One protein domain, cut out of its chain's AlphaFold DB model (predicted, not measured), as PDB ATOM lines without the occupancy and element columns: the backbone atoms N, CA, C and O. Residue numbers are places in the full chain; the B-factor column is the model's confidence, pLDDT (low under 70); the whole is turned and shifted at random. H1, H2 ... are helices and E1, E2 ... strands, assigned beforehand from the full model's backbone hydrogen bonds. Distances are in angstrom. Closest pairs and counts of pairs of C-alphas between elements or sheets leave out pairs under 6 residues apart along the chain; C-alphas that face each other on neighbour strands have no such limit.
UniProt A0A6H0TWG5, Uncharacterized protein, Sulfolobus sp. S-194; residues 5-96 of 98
ATOM      1  N   ASP A   5     -43.290  58.447  12.675       96.19
ATOM      2  CA  ASP A   5     -43.139  57.998  11.287       96.19
ATOM      3  C   ASP A   5     -41.735  58.265  10.723       96.19
ATOM      4  O   ASP A   5     -41.245  57.486   9.911       96.19
ATOM      5  N   GLU A   6     -41.038  59.302  11.200       95.94
ATOM      6  CA  GLU A   6     -39.637  59.552  10.830       95.94
ATOM      7  C   GLU A   6     -38.725  58.462  11.407       95.94
ATOM      8  O   GLU A   6     -37.840  57.973  10.712       95.94
ATOM      9  N   ILE A   7     -38.993  58.013  12.638       95.25
ATOM     10  CA  ILE A   7     -38.251  56.916  13.281       95.25
ATOM     11  C   ILE A   7     -38.484  55.589  12.543       95.25
ATOM     12  O   ILE A   7     -37.542  54.829  12.326       95.25
ATOM     13  N   LYS A   8     -39.721  55.305  12.117       95.00
ATOM     14  CA  LYS A   8     -40.020  54.111  11.305       95.00
ATOM     15  C   LYS A   8     -39.276  54.140   9.972       95.00
ATOM     16  O   LYS A   8     -38.635  53.155   9.621       95.00
ATOM     17  N   ARG A   9     -39.283  55.287   9.289       95.62
ATOM     18  CA  ARG A   9     -38.541  55.472   8.038       95.62
ATOM     19  C   ARG A   9     -37.035  55.283   8.228       95.62
ATOM     20  O   ARG A   9     -36.391  54.697   7.368       95.62
ATOM     21  N   MET A  10     -36.464  55.743   9.346       94.75
ATOM     22  CA  MET A  10     -35.049  55.493   9.655       94.75
ATOM     23  C   MET A  10     -34.733  53.997   9.719       94.75
ATOM     24  O   MET A  10     -33.710  53.574   9.191       94.75
ATOM     25  N   ARG A  11     -35.614  53.195  10.329       94.50
ATOM     26  CA  ARG A  11     -35.451  51.738  10.375       94.50
ATOM     27  C   ARG A  11     -35.514  51.118   8.977       94.50
ATOM     28  O   ARG A  11     -34.661  50.303   8.658       94.50
ATOM     29  N   GLU A  12     -36.488  51.505   8.157       96.56
ATOM     30  CA  GLU A  12     -36.632  50.992   6.783       96.56
ATOM     31  C   GLU A  12     -35.384  51.286   5.935       96.56
ATOM     32  O   GLU A  12     -34.866  50.391   5.272       96.56
ATOM     33  N   ILE A  13     -34.853  52.510   6.028       94.50
ATOM     34  CA  ILE A  13     -33.603  52.904   5.361       94.50
ATOM     35  C   ILE A  13     -32.419  52.077   5.879       94.50
ATOM     36  O   ILE A  13     -31.572  51.672   5.090       94.50
ATOM     37  N   GLY A  14     -32.356  51.810   7.188       90.88
ATOM     38  CA  GLY A  14     -31.325  50.955   7.779       90.88
ATOM     39  C   GLY A  14     -31.369  49.520   7.244       90.88
ATOM     40  O   GLY A  14     -30.341  48.985   6.846       90.88
ATOM     41  N   GLU A  15     -32.560  48.923   7.157       93.50
ATOM     42  CA  GLU A  15     -32.741  47.569   6.611       93.50
ATOM     43  C   GLU A  15     -32.384  47.492   5.113       93.50
ATOM     44  O   GLU A  15     -31.836  46.488   4.652       93.50
ATOM     45  N   GLU A  16     -32.704  48.528   4.333       93.69
ATOM     46  CA  GLU A  16     -32.306  48.629   2.922       93.69
ATOM     47  C   GLU A  16     -30.787  48.785   2.781       93.69
ATOM     48  O   GLU A  16     -30.162  48.098   1.970       93.69
ATOM     49  N   TYR A  17     -30.191  49.631   3.621       89.31
ATOM     50  CA  TYR A  17     -28.751  49.843   3.686       89.31
ATOM     51  C   TYR A  17     -27.989  48.549   3.993       89.31
ATOM     52  O   TYR A  17     -27.056  48.217   3.266       89.31
ATOM     53  N   GLU A  18     -28.393  47.795   5.018       88.19
ATOM     54  CA  GLU A  18     -27.729  46.542   5.406       88.19
ATOM     55  C   GLU A  18     -27.747  45.511   4.269       88.19
ATOM     56  O   GLU A  18     -26.719  44.905   3.962       88.19
ATOM     57  N   LYS A  19     -28.888  45.352   3.586       90.69
ATOM     58  CA  LYS A  19     -29.020  44.432   2.441       90.69
ATOM     59  C   LYS A  19     -28.140  44.839   1.261       90.69
ATOM     60  O   LYS A  19     -27.538  43.980   0.608       90.69
ATOM     61  N   LEU A  20     -28.089  46.138   0.966       89.50
ATOM     62  CA  LEU A  20     -27.256  46.664  -0.110       89.50
ATOM     63  C   LEU A  20     -25.770  46.504   0.223       89.50
ATOM     64  O   LEU A  20     -25.001  46.072  -0.634       89.50
ATOM     65  N   LEU A  21     -25.380  46.802   1.464       87.19
ATOM     66  CA  LEU A  21     -24.010  46.647   1.935       87.19
ATOM     67  C   LEU A  21     -23.555  45.189   1.841       87.19
ATOM     68  O   LEU A  21     -22.486  44.937   1.296       87.19
ATOM     69  N   ASP A  22     -24.366  44.232   2.293       87.25
ATOM     70  CA  ASP A  22     -24.033  42.806   2.202       87.25
ATOM     71  C   ASP A  22     -23.829  42.356   0.746       87.25
ATOM     72  O   ASP A  22     -22.824  41.728   0.399       87.25
ATOM     73  N   SER A  23     -24.731  42.762  -0.153       88.94
ATOM     74  CA  SER A  23     -24.605  42.477  -1.590       88.94
ATOM     75  C   SER A  23     -23.316  43.061  -2.176       88.94
ATOM     76  O   SER A  23     -22.628  42.415  -2.971       88.94
ATOM     77  N   LEU A  24     -22.963  44.276  -1.755       87.81
ATOM     78  CA  LEU A  24     -21.778  44.974  -2.222       87.81
ATOM     79  C   LEU A  24     -20.482  44.340  -1.707       87.81
ATOM     80  O   LEU A  24     -19.554  44.135  -2.486       87.81
ATOM     81  N   LEU A  25     -20.426  43.986  -0.423       87.00
ATOM     82  CA  LEU A  25     -19.277  43.312   0.182       87.00
ATOM     83  C   LEU A  25     -19.022  41.953  -0.475       87.00
ATOM     84  O   LEU A  25     -17.878  41.628  -0.791       87.00
ATOM     85  N   ASN A  26     -20.085  41.200  -0.768       86.94
ATOM     86  CA  ASN A  26     -19.989  39.944  -1.508       86.94
ATOM     87  C   ASN A  26     -19.411  40.149  -2.918       86.94
ATOM     88  O   ASN A  26     -18.543  39.385  -3.350       86.94
ATOM     89  N   LEU A  27     -19.839  41.196  -3.631       88.75
ATOM     90  CA  LEU A  27     -19.292  41.539  -4.947       88.75
ATOM     91  C   LEU A  27     -17.813  41.941  -4.862       88.75
ATOM     92  O   LEU A  27     -17.001  41.465  -5.659       88.75
ATOM     93  N   ILE A  28     -17.443  42.768  -3.882       88.12
ATOM     94  CA  ILE A  28     -16.052  43.173  -3.653       88.12
ATOM     95  C   ILE A  28     -15.187  41.945  -3.369       88.12
ATOM     96  O   ILE A  28     -14.147  41.782  -4.004       88.12
ATOM     97  N   PHE A  29     -15.626  41.050  -2.482       86.19
ATOM     98  CA  PHE A  29     -14.885  39.839  -2.130       86.19
ATOM     99  C   PHE A  29     -14.613  38.940  -3.348       86.19
ATOM    100  O   PHE A  29     -13.516  38.403  -3.491       86.19
ATOM    101  N   GLN A  30     -15.573  38.824  -4.271       88.12
ATOM    102  CA  GLN A  30     -15.393  38.062  -5.514       88.12
ATOM    103  C   GLN A  30     -14.359  38.685  -6.460       88.12
ATOM    104  O   GLN A  30     -13.645  37.960  -7.154       88.12
ATOM    105  N   LYS A  31     -14.294  40.020  -6.530       88.25
ATOM    106  CA  LYS A  31     -13.388  40.746  -7.437       88.25
ATOM    107  C   LYS A  31     -11.994  40.940  -6.849       88.25
ATOM    108  O   LYS A  31     -11.013  40.946  -7.584       88.25
ATOM    109  N   ALA A  32     -11.900  41.067  -5.532       84.88
ATOM    110  CA  ALA A  32     -10.683  41.391  -4.805       84.88
ATOM    111  C   ALA A  32     -10.062  40.151  -4.140       84.88
ATOM    112  O   ALA A  32      -9.661  40.190  -2.979       84.88
ATOM    113  N   SER A  33      -9.971  39.030  -4.865       81.00
ATOM    114  CA  SER A  33      -9.544  37.732  -4.310       81.00
ATOM    115  C   SER A  33      -8.112  37.713  -3.754       81.00
ATOM    116  O   SER A  33      -7.742  36.812  -3.008       81.00
ATOM    117  N   ASN A  34      -7.280  38.679  -4.145       84.00
ATOM    118  CA  ASN A  34      -5.908  38.884  -3.669       84.00
ATOM    119  C   ASN A  34      -5.798  39.971  -2.582       84.00
ATOM    120  O   ASN A  34      -4.689  40.407  -2.248       84.00
ATOM    121  N   CYS A  35      -6.933  40.433  -2.067       87.25
ATOM    122  CA  CYS A  35      -7.018  41.468  -1.059       87.25
ATOM    123  C   CYS A  35      -7.601  40.917   0.239       87.25
ATOM    124  O   CYS A  35      -8.486  40.066   0.246       87.25
ATOM    125  N   LEU A  36      -7.102  41.436   1.355       87.31
ATOM    126  CA  LEU A  36      -7.596  41.141   2.690       87.31
ATOM    127  C   LEU A  36      -8.320  42.376   3.213       87.31
ATOM    128  O   LEU A  36      -7.736  43.458   3.244       87.31
ATOM    129  N   ALA A  37      -9.577  42.210   3.607       84.62
ATOM    130  CA  ALA A  37     -10.302  43.226   4.354       84.62
ATOM    131  C   ALA A  37      -9.522  43.557   5.635       84.62
ATOM    132  O   ALA A  37      -9.103  42.650   6.357       84.62
ATOM    133  N   LEU A  38      -9.287  44.842   5.896       78.75
ATOM    134  CA  LEU A  38      -8.678  45.272   7.150       78.75
ATOM    135  C   LEU A  38      -9.811  45.476   8.153       78.75
ATOM    136  O   LEU A  38     -10.498  46.493   8.115       78.75
ATOM    137  N   GLU A  39     -10.043  44.473   9.001       66.06
ATOM    138  CA  GLU A  39     -11.014  44.587  10.088       66.06
ATOM    139  C   GLU A  39     -10.600  45.712  11.042       66.06
ATOM    140  O   GLU A  39      -9.518  45.698  11.629       66.06
ATOM    141  N   LEU A  40     -11.488  46.690  11.193       53.03
ATOM    142  CA  LEU A  40     -11.529  47.600  12.329       53.03
ATOM    143  C   LEU A  40     -12.840  47.277  13.054       53.03
ATOM    144  O   LEU A  40     -13.845  47.925  12.801       53.03
ATOM    145  N   ASP A  41     -12.823  46.208  13.851       47.47
ATOM    146  CA  ASP A  41     -13.905  45.714  14.718       47.47
ATOM    147  C   ASP A  41     -15.308  45.560  14.067       47.47
ATOM    148  O   ASP A  41     -16.075  46.508  13.899       47.47
ATOM    149  N   ASP A  42     -15.662  44.308  13.746       41.69
ATOM    150  CA  ASP A  42     -17.014  43.766  13.473       41.69
ATOM    151  C   ASP A  42     -17.889  44.415  12.380       41.69
ATOM    152  O   ASP A  42     -19.010  43.969  12.129       41.69
ATOM    153  N   SER A  43     -17.394  45.400  11.635       47.69
ATOM    154  CA  SER A  43     -18.048  45.847  10.404       47.69
ATOM    155  C   SER A  43     -17.036  46.465   9.448       47.69
ATOM    156  O   SER A  43     -16.304  47.386   9.806       47.69
ATOM    157  N   LEU A  44     -17.019  46.011   8.192       59.19
ATOM    158  CA  LEU A  44     -16.442  46.785   7.091       59.19
ATOM    159  C   LEU A  44     -17.327  48.015   6.874       59.19
ATOM    160  O   LEU A  44     -18.115  48.065   5.933       59.19
ATOM    161  N   THR A  45     -17.253  48.976   7.793       65.38
ATOM    162  CA  THR A  45     -18.006  50.217   7.679       65.38
ATOM    163  C   THR A  45     -17.448  50.963   6.472       65.38
ATOM    164  O   THR A  45     -16.272  51.343   6.487       65.38
ATOM    165  N   PRO A  46     -18.244  51.160   5.410       67.38
ATOM    166  CA  PRO A  46     -17.794  51.936   4.271       67.38
ATOM    167  C   PRO A  46     -17.456  53.360   4.709       67.38
ATOM    168  O   PRO A  46     -18.181  54.009   5.466       67.38
ATOM    169  N   ILE A  47     -16.357  53.876   4.180       72.12
ATOM    170  CA  ILE A  47     -16.023  55.287   4.275       72.12
ATOM    171  C   ILE A  47     -16.827  56.005   3.193       72.12
ATOM    172  O   ILE A  47     -16.496  55.958   2.009       72.12
ATOM    173  N   PHE A  48     -17.898  56.670   3.621       64.44
ATOM    174  CA  PHE A  48     -18.737  57.509   2.757       64.44
ATOM    175  C   PHE A  48     -18.101  58.873   2.462       64.44
ATOM    176  O   PHE A  48     -18.381  59.491   1.442       64.44
ATOM    177  N   ALA A  49     -17.242  59.363   3.361       59.16
ATOM    178  CA  ALA A  49     -16.467  60.580   3.151       59.16
ATOM    179  C   ALA A  49     -15.179  60.235   2.391       59.16
ATOM    180  O   ALA A  49     -14.102  60.108   2.978       59.16
ATOM    181  N   THR A  50     -15.293  60.080   1.074       61.50
ATOM    182  CA  THR A  50     -14.191  59.711   0.170       61.50
ATOM    183  C   THR A  50     -13.117  60.794   0.013       61.50
ATOM    184  O   THR A  50     -12.174  60.626  -0.746       61.50
ATOM    185  N   THR A  51     -13.152  61.869   0.808       68.00
ATOM    186  CA  THR A  51     -12.058  62.854   0.906       68.00
ATOM    187  C   THR A  51     -10.715  62.238   1.313       68.00
ATOM    188  O   THR A  51      -9.685  62.891   1.190       68.00
ATOM    189  N   GLN A  52     -10.726  61.014   1.851       70.19
ATOM    190  CA  GLN A  52      -9.522  60.262   2.209       70.19
ATOM    191  C   GLN A  52      -8.844  59.589   1.006       70.19
ATOM    192  O   GLN A  52      -7.707  59.148   1.137       70.19
ATOM    193  N   VAL A  53      -9.515  59.526  -0.149       82.44
ATOM    194  CA  VAL A  53      -8.994  58.926  -1.383       82.44
ATOM    195  C   VAL A  53      -8.835  59.992  -2.469       82.44
ATOM    196  O   VAL A  53      -9.597  60.956  -2.548       82.44
ATOM    197  N   LYS A  54      -7.815  59.842  -3.310       87.81
ATOM    198  CA  LYS A  54      -7.521  60.707  -4.463       87.81
ATOM    199  C   LYS A  54      -8.275  60.265  -5.717       87.81
ATOM    200  O   LYS A  54      -8.304  61.011  -6.697       87.81
ATOM    201  N   THR A  55      -8.868  59.072  -5.698       87.69
ATOM    202  CA  THR A  55      -9.688  58.536  -6.784       87.69
ATOM    203  C   THR A  55     -10.840  59.500  -7.095       87.69
ATOM    204  O   THR A  55     -11.681  59.755  -6.224       87.69
ATOM    205  N   PRO A  56     -10.901  60.046  -8.324       86.31
ATOM    206  CA  PRO A  56     -11.953  60.973  -8.717       86.31
ATOM    207  C   PRO A  56     -13.313  60.269  -8.768       86.31
ATOM    208  O   PRO A  56     -13.395  59.092  -9.110       86.31
ATOM    209  N   ASN A  57     -14.379  61.020  -8.476       88.31
ATOM    210  CA  ASN A  57     -15.768  60.541  -8.501       88.31
ATOM    211  C   ASN A  57     -15.992  59.295  -7.625       88.31
ATOM    212  O   ASN A  57     -16.702  58.368  -8.009       88.31
ATOM    213  N   SER A  58     -15.327  59.240  -6.474       90.06
ATOM    214  CA  SER A  58     -15.415  58.139  -5.522       90.06
ATOM    215  C   SER A  58     -16.692  58.239  -4.683       90.06
ATOM    216  O   SER A  58     -16.947  59.253  -4.034       90.06
ATOM    217  N   LEU A  59     -17.476  57.160  -4.675       89.31
ATOM    218  CA  LEU A  59     -18.727  57.026  -3.926       89.31
ATOM    219  C   LEU A  59     -18.514  56.414  -2.541       89.31
ATOM    220  O   LEU A  59     -19.073  56.884  -1.556       89.31
ATOM    221  N   LEU A  60     -17.734  55.335  -2.481       90.00
ATOM    222  CA  LEU A  60     -17.495  54.549  -1.274       90.00
ATOM    223  C   LEU A  60     -16.061  54.036  -1.282       90.00
ATOM    224  O   LEU A  60     -15.542  53.674  -2.337       90.00
ATOM    225  N   ALA A  61     -15.453  53.958  -0.103       90.12
ATOM    226  CA  ALA A  61     -14.144  53.353   0.089       90.12
ATOM    227  C   ALA A  61     -14.178  52.331   1.234       90.12
ATOM    228  O   ALA A  61     -14.787  52.572   2.275       90.12
ATOM    229  N   PHE A  62     -13.499  51.203   1.055       89.44
ATOM    230  CA  PHE A  62     -13.382  50.135   2.044       89.44
ATOM    231  C   PHE A  62     -11.908  49.886   2.350       89.44
ATOM    232  O   PHE A  62     -11.130  49.728   1.409       89.44
ATOM    233  N   PRO A  63     -11.495  49.828   3.624       88.94
ATOM    234  CA  PRO A  63     -10.102  49.596   3.981       88.94
ATOM    235  C   PRO A  63      -9.689  48.156   3.650       88.94
ATOM    236  O   PRO A  63     -10.289  47.185   4.113       88.94
ATOM    237  N   TYR A  64      -8.644  48.017   2.841       90.38
ATOM    238  CA  TYR A  64      -8.155  46.727   2.359       90.38
ATOM    239  C   TYR A  64      -6.631  46.698   2.294       90.38
ATOM    240  O   TYR A  64      -5.948  47.714   2.170       90.38
ATOM    241  N   LYS A  65      -6.091  45.483   2.321       90.31
ATOM    242  CA  LYS A  65      -4.698  45.186   2.017       90.31
ATOM    243  C   LYS A  65      -4.618  44.303   0.780       90.31
ATOM    244  O   LYS A  65      -4.881  43.107   0.862       90.31
ATOM    245  N   CYS A  66      -4.216  44.870  -0.351       89.62
ATOM    246  CA  CYS A  66      -4.047  44.158  -1.617       89.62
ATOM    247  C   CYS A  66      -2.557  43.967  -1.921       89.62
ATOM    248  O   CYS A  66      -1.786  44.922  -1.879       89.62
ATOM    249  N   ASN A  67      -2.127  42.740  -2.243       88.50
ATOM    250  CA  ASN A  67      -0.733  42.439  -2.627       88.50
ATOM    251  C   ASN A  67       0.333  43.000  -1.653       88.50
ATOM    252  O   ASN A  67       1.391  43.467  -2.068       88.50
ATOM    253  N   GLY A  68       0.045  42.995  -0.350       87.44
ATOM    254  CA  GLY A  68       0.957  43.514   0.673       87.44
ATOM    255  C   GLY A  68       0.883  45.026   0.919       87.44
ATOM    256  O   GLY A  68       1.423  45.468   1.931       87.44
ATOM    257  N   LYS A  69       0.175  45.791   0.081       91.81
ATOM    258  CA  LYS A  69      -0.053  47.233   0.251       91.81
ATOM    259  C   LYS A  69      -1.370  47.505   0.966       91.81
ATOM    260  O   LYS A  69      -2.379  46.885   0.641       91.81
ATOM    261  N   ILE A  70      -1.344  48.423   1.923       91.00
ATOM    262  CA  ILE A  70      -2.532  48.933   2.614       91.00
ATOM    263  C   ILE A  70      -3.129  50.071   1.778       91.00
ATOM    264  O   ILE A  70      -2.397  50.796   1.102       91.00
ATOM    265  N   GLY A  71      -4.452  50.180   1.781       91.31
ATOM    266  CA  GLY A  71      -5.173  51.200   1.042       91.31
ATOM    267  C   GLY A  71      -6.678  50.988   1.100       91.31
ATOM    268  O   GLY A  71      -7.212  50.444   2.072       91.31
ATOM    269  N   TYR A  72      -7.353  51.380   0.028       91.62
ATOM    270  CA  TYR A  72      -8.799  51.324  -0.082       91.62
ATOM    271  C   TYR A  72      -9.243  50.652  -1.373       91.62
ATOM    272  O   TYR A  72      -8.740  50.964  -2.448       91.62
ATOM    273  N   ILE A  73     -10.241  49.777  -1.279       92.19
ATOM    274  CA  ILE A  73     -11.085  49.455  -2.426       92.19
ATOM    275  C   ILE A  73     -12.106  50.577  -2.566       92.19
ATOM    276  O   ILE A  73     -12.877  50.827  -1.644       92.19
ATOM    277  N   VAL A  74     -12.105  51.251  -3.707       92.62
ATOM    278  CA  VAL A  74     -12.944  52.406  -4.007       92.62
ATOM    279  C   VAL A  74     -13.920  52.058  -5.122       92.62
ATOM    280  O   VAL A  74     -13.548  51.451  -6.129       92.62
ATOM    281  N   ILE A  75     -15.168  52.471  -4.937       92.25
ATOM    282  CA  ILE A  75     -16.223  52.404  -5.944       92.25
ATOM    283  C   ILE A  75     -16.415  53.796  -6.514       92.25
ATOM    284  O   ILE A  75     -16.599  54.750  -5.756       92.25
ATOM    285  N   THR A  76     -16.402  53.910  -7.833       92.12
ATOM    286  CA  THR A  76     -16.601  55.177  -8.536       92.12
ATOM    287  C   THR A  76     -18.015  55.304  -9.103       92.12
ATOM    288  O   THR A  76     -18.718  54.313  -9.299       92.12
ATOM    289  N   GLU A  77     -18.438  56.535  -9.398       90.69
ATOM    290  CA  GLU A  77     -19.739  56.831 -10.021       90.69
ATOM    291  C   GLU A  77     -19.933  56.168 -11.392       90.69
ATOM    292  O   GLU A  77     -21.058  55.844 -11.763       90.69
ATOM    293  N   ASP A  78     -18.849  55.935 -12.140       90.75
ATOM    294  CA  ASP A  78     -18.878  55.216 -13.419       90.75
ATOM    295  C   ASP A  78     -18.871  53.686 -13.256       90.75
ATOM    296  O   ASP A  78     -18.723  52.961 -14.239       90.75
ATOM    297  N   GLY A  79     -19.054  53.192 -12.028       91.00
ATOM    298  CA  GLY A  79     -19.209  51.774 -11.723       91.00
ATOM    299  C   GLY A  79     -17.897  50.998 -11.672       91.00
ATOM    300  O   GLY A  79     -17.931  49.770 -11.658       91.00
ATOM    301  N   LYS A  80     -16.735  51.657 -11.629       93.12
ATOM    302  CA  LYS A  80     -15.453  50.953 -11.508       93.12
ATOM    303  C   LYS A  80     -15.169  50.589 -10.064       93.12
ATOM    304  O   LYS A  80     -15.486  51.325  -9.129       93.12
ATOM    305  N   LEU A  81     -14.495  49.456  -9.910       93.38
ATOM    306  CA  LEU A  81     -13.887  49.038  -8.663       93.38
ATOM    307  C   LEU A  81     -12.373  49.194  -8.800       93.38
ATOM    308  O   LEU A  81     -11.738  48.534  -9.632       93.38
ATOM    309  N   VAL A  82     -11.788  50.068  -7.991       94.38
ATOM    310  CA  VAL A  82     -10.348  50.336  -7.999       94.38
ATOM    311  C   VAL A  82      -9.751  50.094  -6.623       94.38
ATOM    312  O   VAL A  82     -10.437  50.190  -5.615       94.38
ATOM    313  N   PHE A  83      -8.468  49.774  -6.574       94.06
ATOM    314  CA  PHE A  83      -7.670  49.823  -5.362       94.06
ATOM    315  C   PHE A  83      -6.784  51.064  -5.409       94.06
ATOM    316  O   PHE A  83      -6.042  51.249  -6.376       94.06
ATOM    317  N   GLU A  84      -6.856  51.889  -4.372       93.81
ATOM    318  CA  GLU A  84      -5.961  53.018  -4.145       93.81
ATOM    319  C   GLU A  84      -5.069  52.719  -2.938       93.81
ATOM    320  O   GLU A  84      -5.584  52.472  -1.849       93.81
ATOM    321  N   ASP A  85      -3.746  52.732  -3.112       93.06
ATOM    322  CA  ASP A  85      -2.810  52.600  -1.986       93.06
ATOM    323  C   ASP A  85      -2.577  53.932  -1.245       93.06
ATOM    324  O   ASP A  85      -2.967  54.997  -1.715       93.06
ATOM    325  N   GLU A  86      -1.919  53.893  -0.081       88.56
ATOM    326  CA  GLU A  86      -1.632  55.095   0.731       88.56
ATOM    327  C   GLU A  86      -0.788  56.166   0.005       88.56
ATOM    328  O   GLU A  86      -0.792  57.339   0.384       88.56
ATOM    329  N   GLU A  87      -0.076  55.796  -1.062       90.56
ATOM    330  CA  GLU A  87       0.676  56.738  -1.897       90.56
ATOM    331  C   GLU A  87      -0.244  57.446  -2.917       90.56
ATOM    332  O   GLU A  87       0.071  58.534  -3.420       90.56
ATOM    333  N   GLY A  88      -1.438  56.900  -3.158       90.00
ATOM    334  CA  GLY A  88      -2.422  57.375  -4.125       90.00
ATOM    335  C   GLY A  88      -2.298  56.719  -5.498       90.00
ATOM    336  O   GLY A  88      -2.794  57.272  -6.480       90.00
ATOM    337  N   ASN A  89      -1.603  55.583  -5.601       93.75
ATOM    338  CA  ASN A  89      -1.554  54.812  -6.838       93.75
ATOM    339  C   ASN A  89      -2.873  54.057  -7.014       93.75
ATOM    340  O   ASN A  89      -3.288  53.325  -6.115       93.75
ATOM    341  N   ILE A  90      -3.495  54.191  -8.188       94.38
ATOM    342  CA  ILE A  90      -4.806  53.605  -8.488       94.38
ATOM    343  C   ILE A  90      -4.644  52.434  -9.457       94.38
ATOM    344  O   ILE A  90      -4.033  52.567 -10.520       94.38
ATOM    345  N   ILE A  91      -5.232  51.291  -9.109       93.69
ATOM    346  CA  ILE A  91      -5.263  50.080  -9.933       93.69
ATOM    347  C   ILE A  91      -6.714  49.631 -10.074       93.69
ATOM    348  O   ILE A  91      -7.380  49.376  -9.077       93.69
ATOM    349  N   GLN A  92      -7.214  49.487 -11.300       93.25
ATOM    350  CA  GLN A  92      -8.547  48.923 -11.512       93.25
ATOM    351  C   GLN A  92      -8.535  47.417 -11.235       93.25
ATOM    352  O   GLN A  92      -7.702  46.686 -11.773       93.25
ATOM    353  N   ILE A  93      -9.470  46.967 -10.400       91.88
ATOM    354  CA  ILE A  93      -9.635  45.558 -10.014       91.88
ATOM    355  C   ILE A  93     -10.917  44.944 -10.586       91.88
ATOM    356  O   ILE A  93     -11.050  43.723 -10.639       91.88
ATOM    357  N   GLY A  94     -11.844  45.769 -11.072       90.94
ATOM    358  CA  GLY A  94     -13.008  45.301 -11.813       90.94
ATOM    359  C   GLY A  94     -14.025  46.400 -12.076       90.94
ATOM    360  O   GLY A  94     -13.726  47.586 -11.957       90.94
ATOM    361  N   ASP A  95     -15.235  45.963 -12.405       90.88
ATOM    362  CA  ASP A  95     -16.405  46.800 -12.632       90.88
ATOM    363  C   ASP A  95     -17.598  46.212 -11.868       90.88
ATOM    364  O   ASP A  95     -17.707  44.988 -11.690       90.88
ATOM    365  N   ILE A  96     -18.488  47.091 -11.426       85.06
ATOM    366  CA  ILE A  96     -19.792  46.765 -10.871       85.06
ATOM    367  C   ILE A  96     -20.794  46.842 -12.020       85.06
ATOM    368  O   ILE A  96     -21.236  47.916 -12.414       85.06
TER     369      ILE A  96
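AT A GLANCE: This is residues 5 to 96 of the 98 residues of an uncharacterized protein of Sulfolobus sp. S-194 (UniProt A0A6H0TWG5). A strongly twisted, curled sheet of five strands makes the body, and the long helix H1 packs on one face of it with residues 24 to 31, while residues 5 to 20 stick out as an arm that makes the length. The 92 printed residues hold one named helix and five named strands, in the order H1 E1 E2 E3 E4 E5; the sheet's order is E1 E2 E3 E4 E5, all antiparallel, and the class is mixed. The whole is compact, with a radius of gyration of the C-alphas of 13.9 A, yet elongated, spanning 46 by 25 by 22 A.

HOW THE PARTS SIT: H1, residues 5 to 31, is on the sheet of E1, residues 35 to 37, E2, 58 to 66, E3, 69 to 76, E4, 80 to 85, and E5, 90 to 95: two layers, a helix on one face of a sheet. Its height over the sheet is 14.6 A, and it runs across the strands, at 68 degrees to E3 on the local plane. The closest C-alphas of H1 and E5 are those of Lys 31 and Gly 94, 6.3 A apart. Every O i to N i+4 pair of H1 is within hydrogen-bond range. The strands form a meander, each the antiparallel neighbour of the one before. Within hydrogen-bond range are N 36 and O 65 of the hairpin E1 and E2, 2.8 A, N 62 and O 73 of E2 and E3, 2.8 A, N 74 and O 82 of E3 and E4, 2.7 A, and N 83 and O 91 of E4 and E5, 2.8 A. E2 bends by 70 degrees at residue 63. E1 and E5, the edge strands, are apart.

IN THESE COORDINATES: H1 begins at C-alpha 5, (-43.139, 57.998, 11.287), and is 39.2 A long. E1 measures 6.6 A, E2 18.4 A, E3 20.4 A, E4 15.9 A and E5 14.1 A, ending at C-alpha 95, (-16.405, 46.800, -12.632).

THE WHOLE: The C-alphas of Asp 5 and Gly 68 are the two farthest apart, 47.6 A. The printed part has no cut. The link from E1 to E2, 20 residues, is long; the others are tight. Residues 39 to 46 and 48 to 51 have pLDDT under 70.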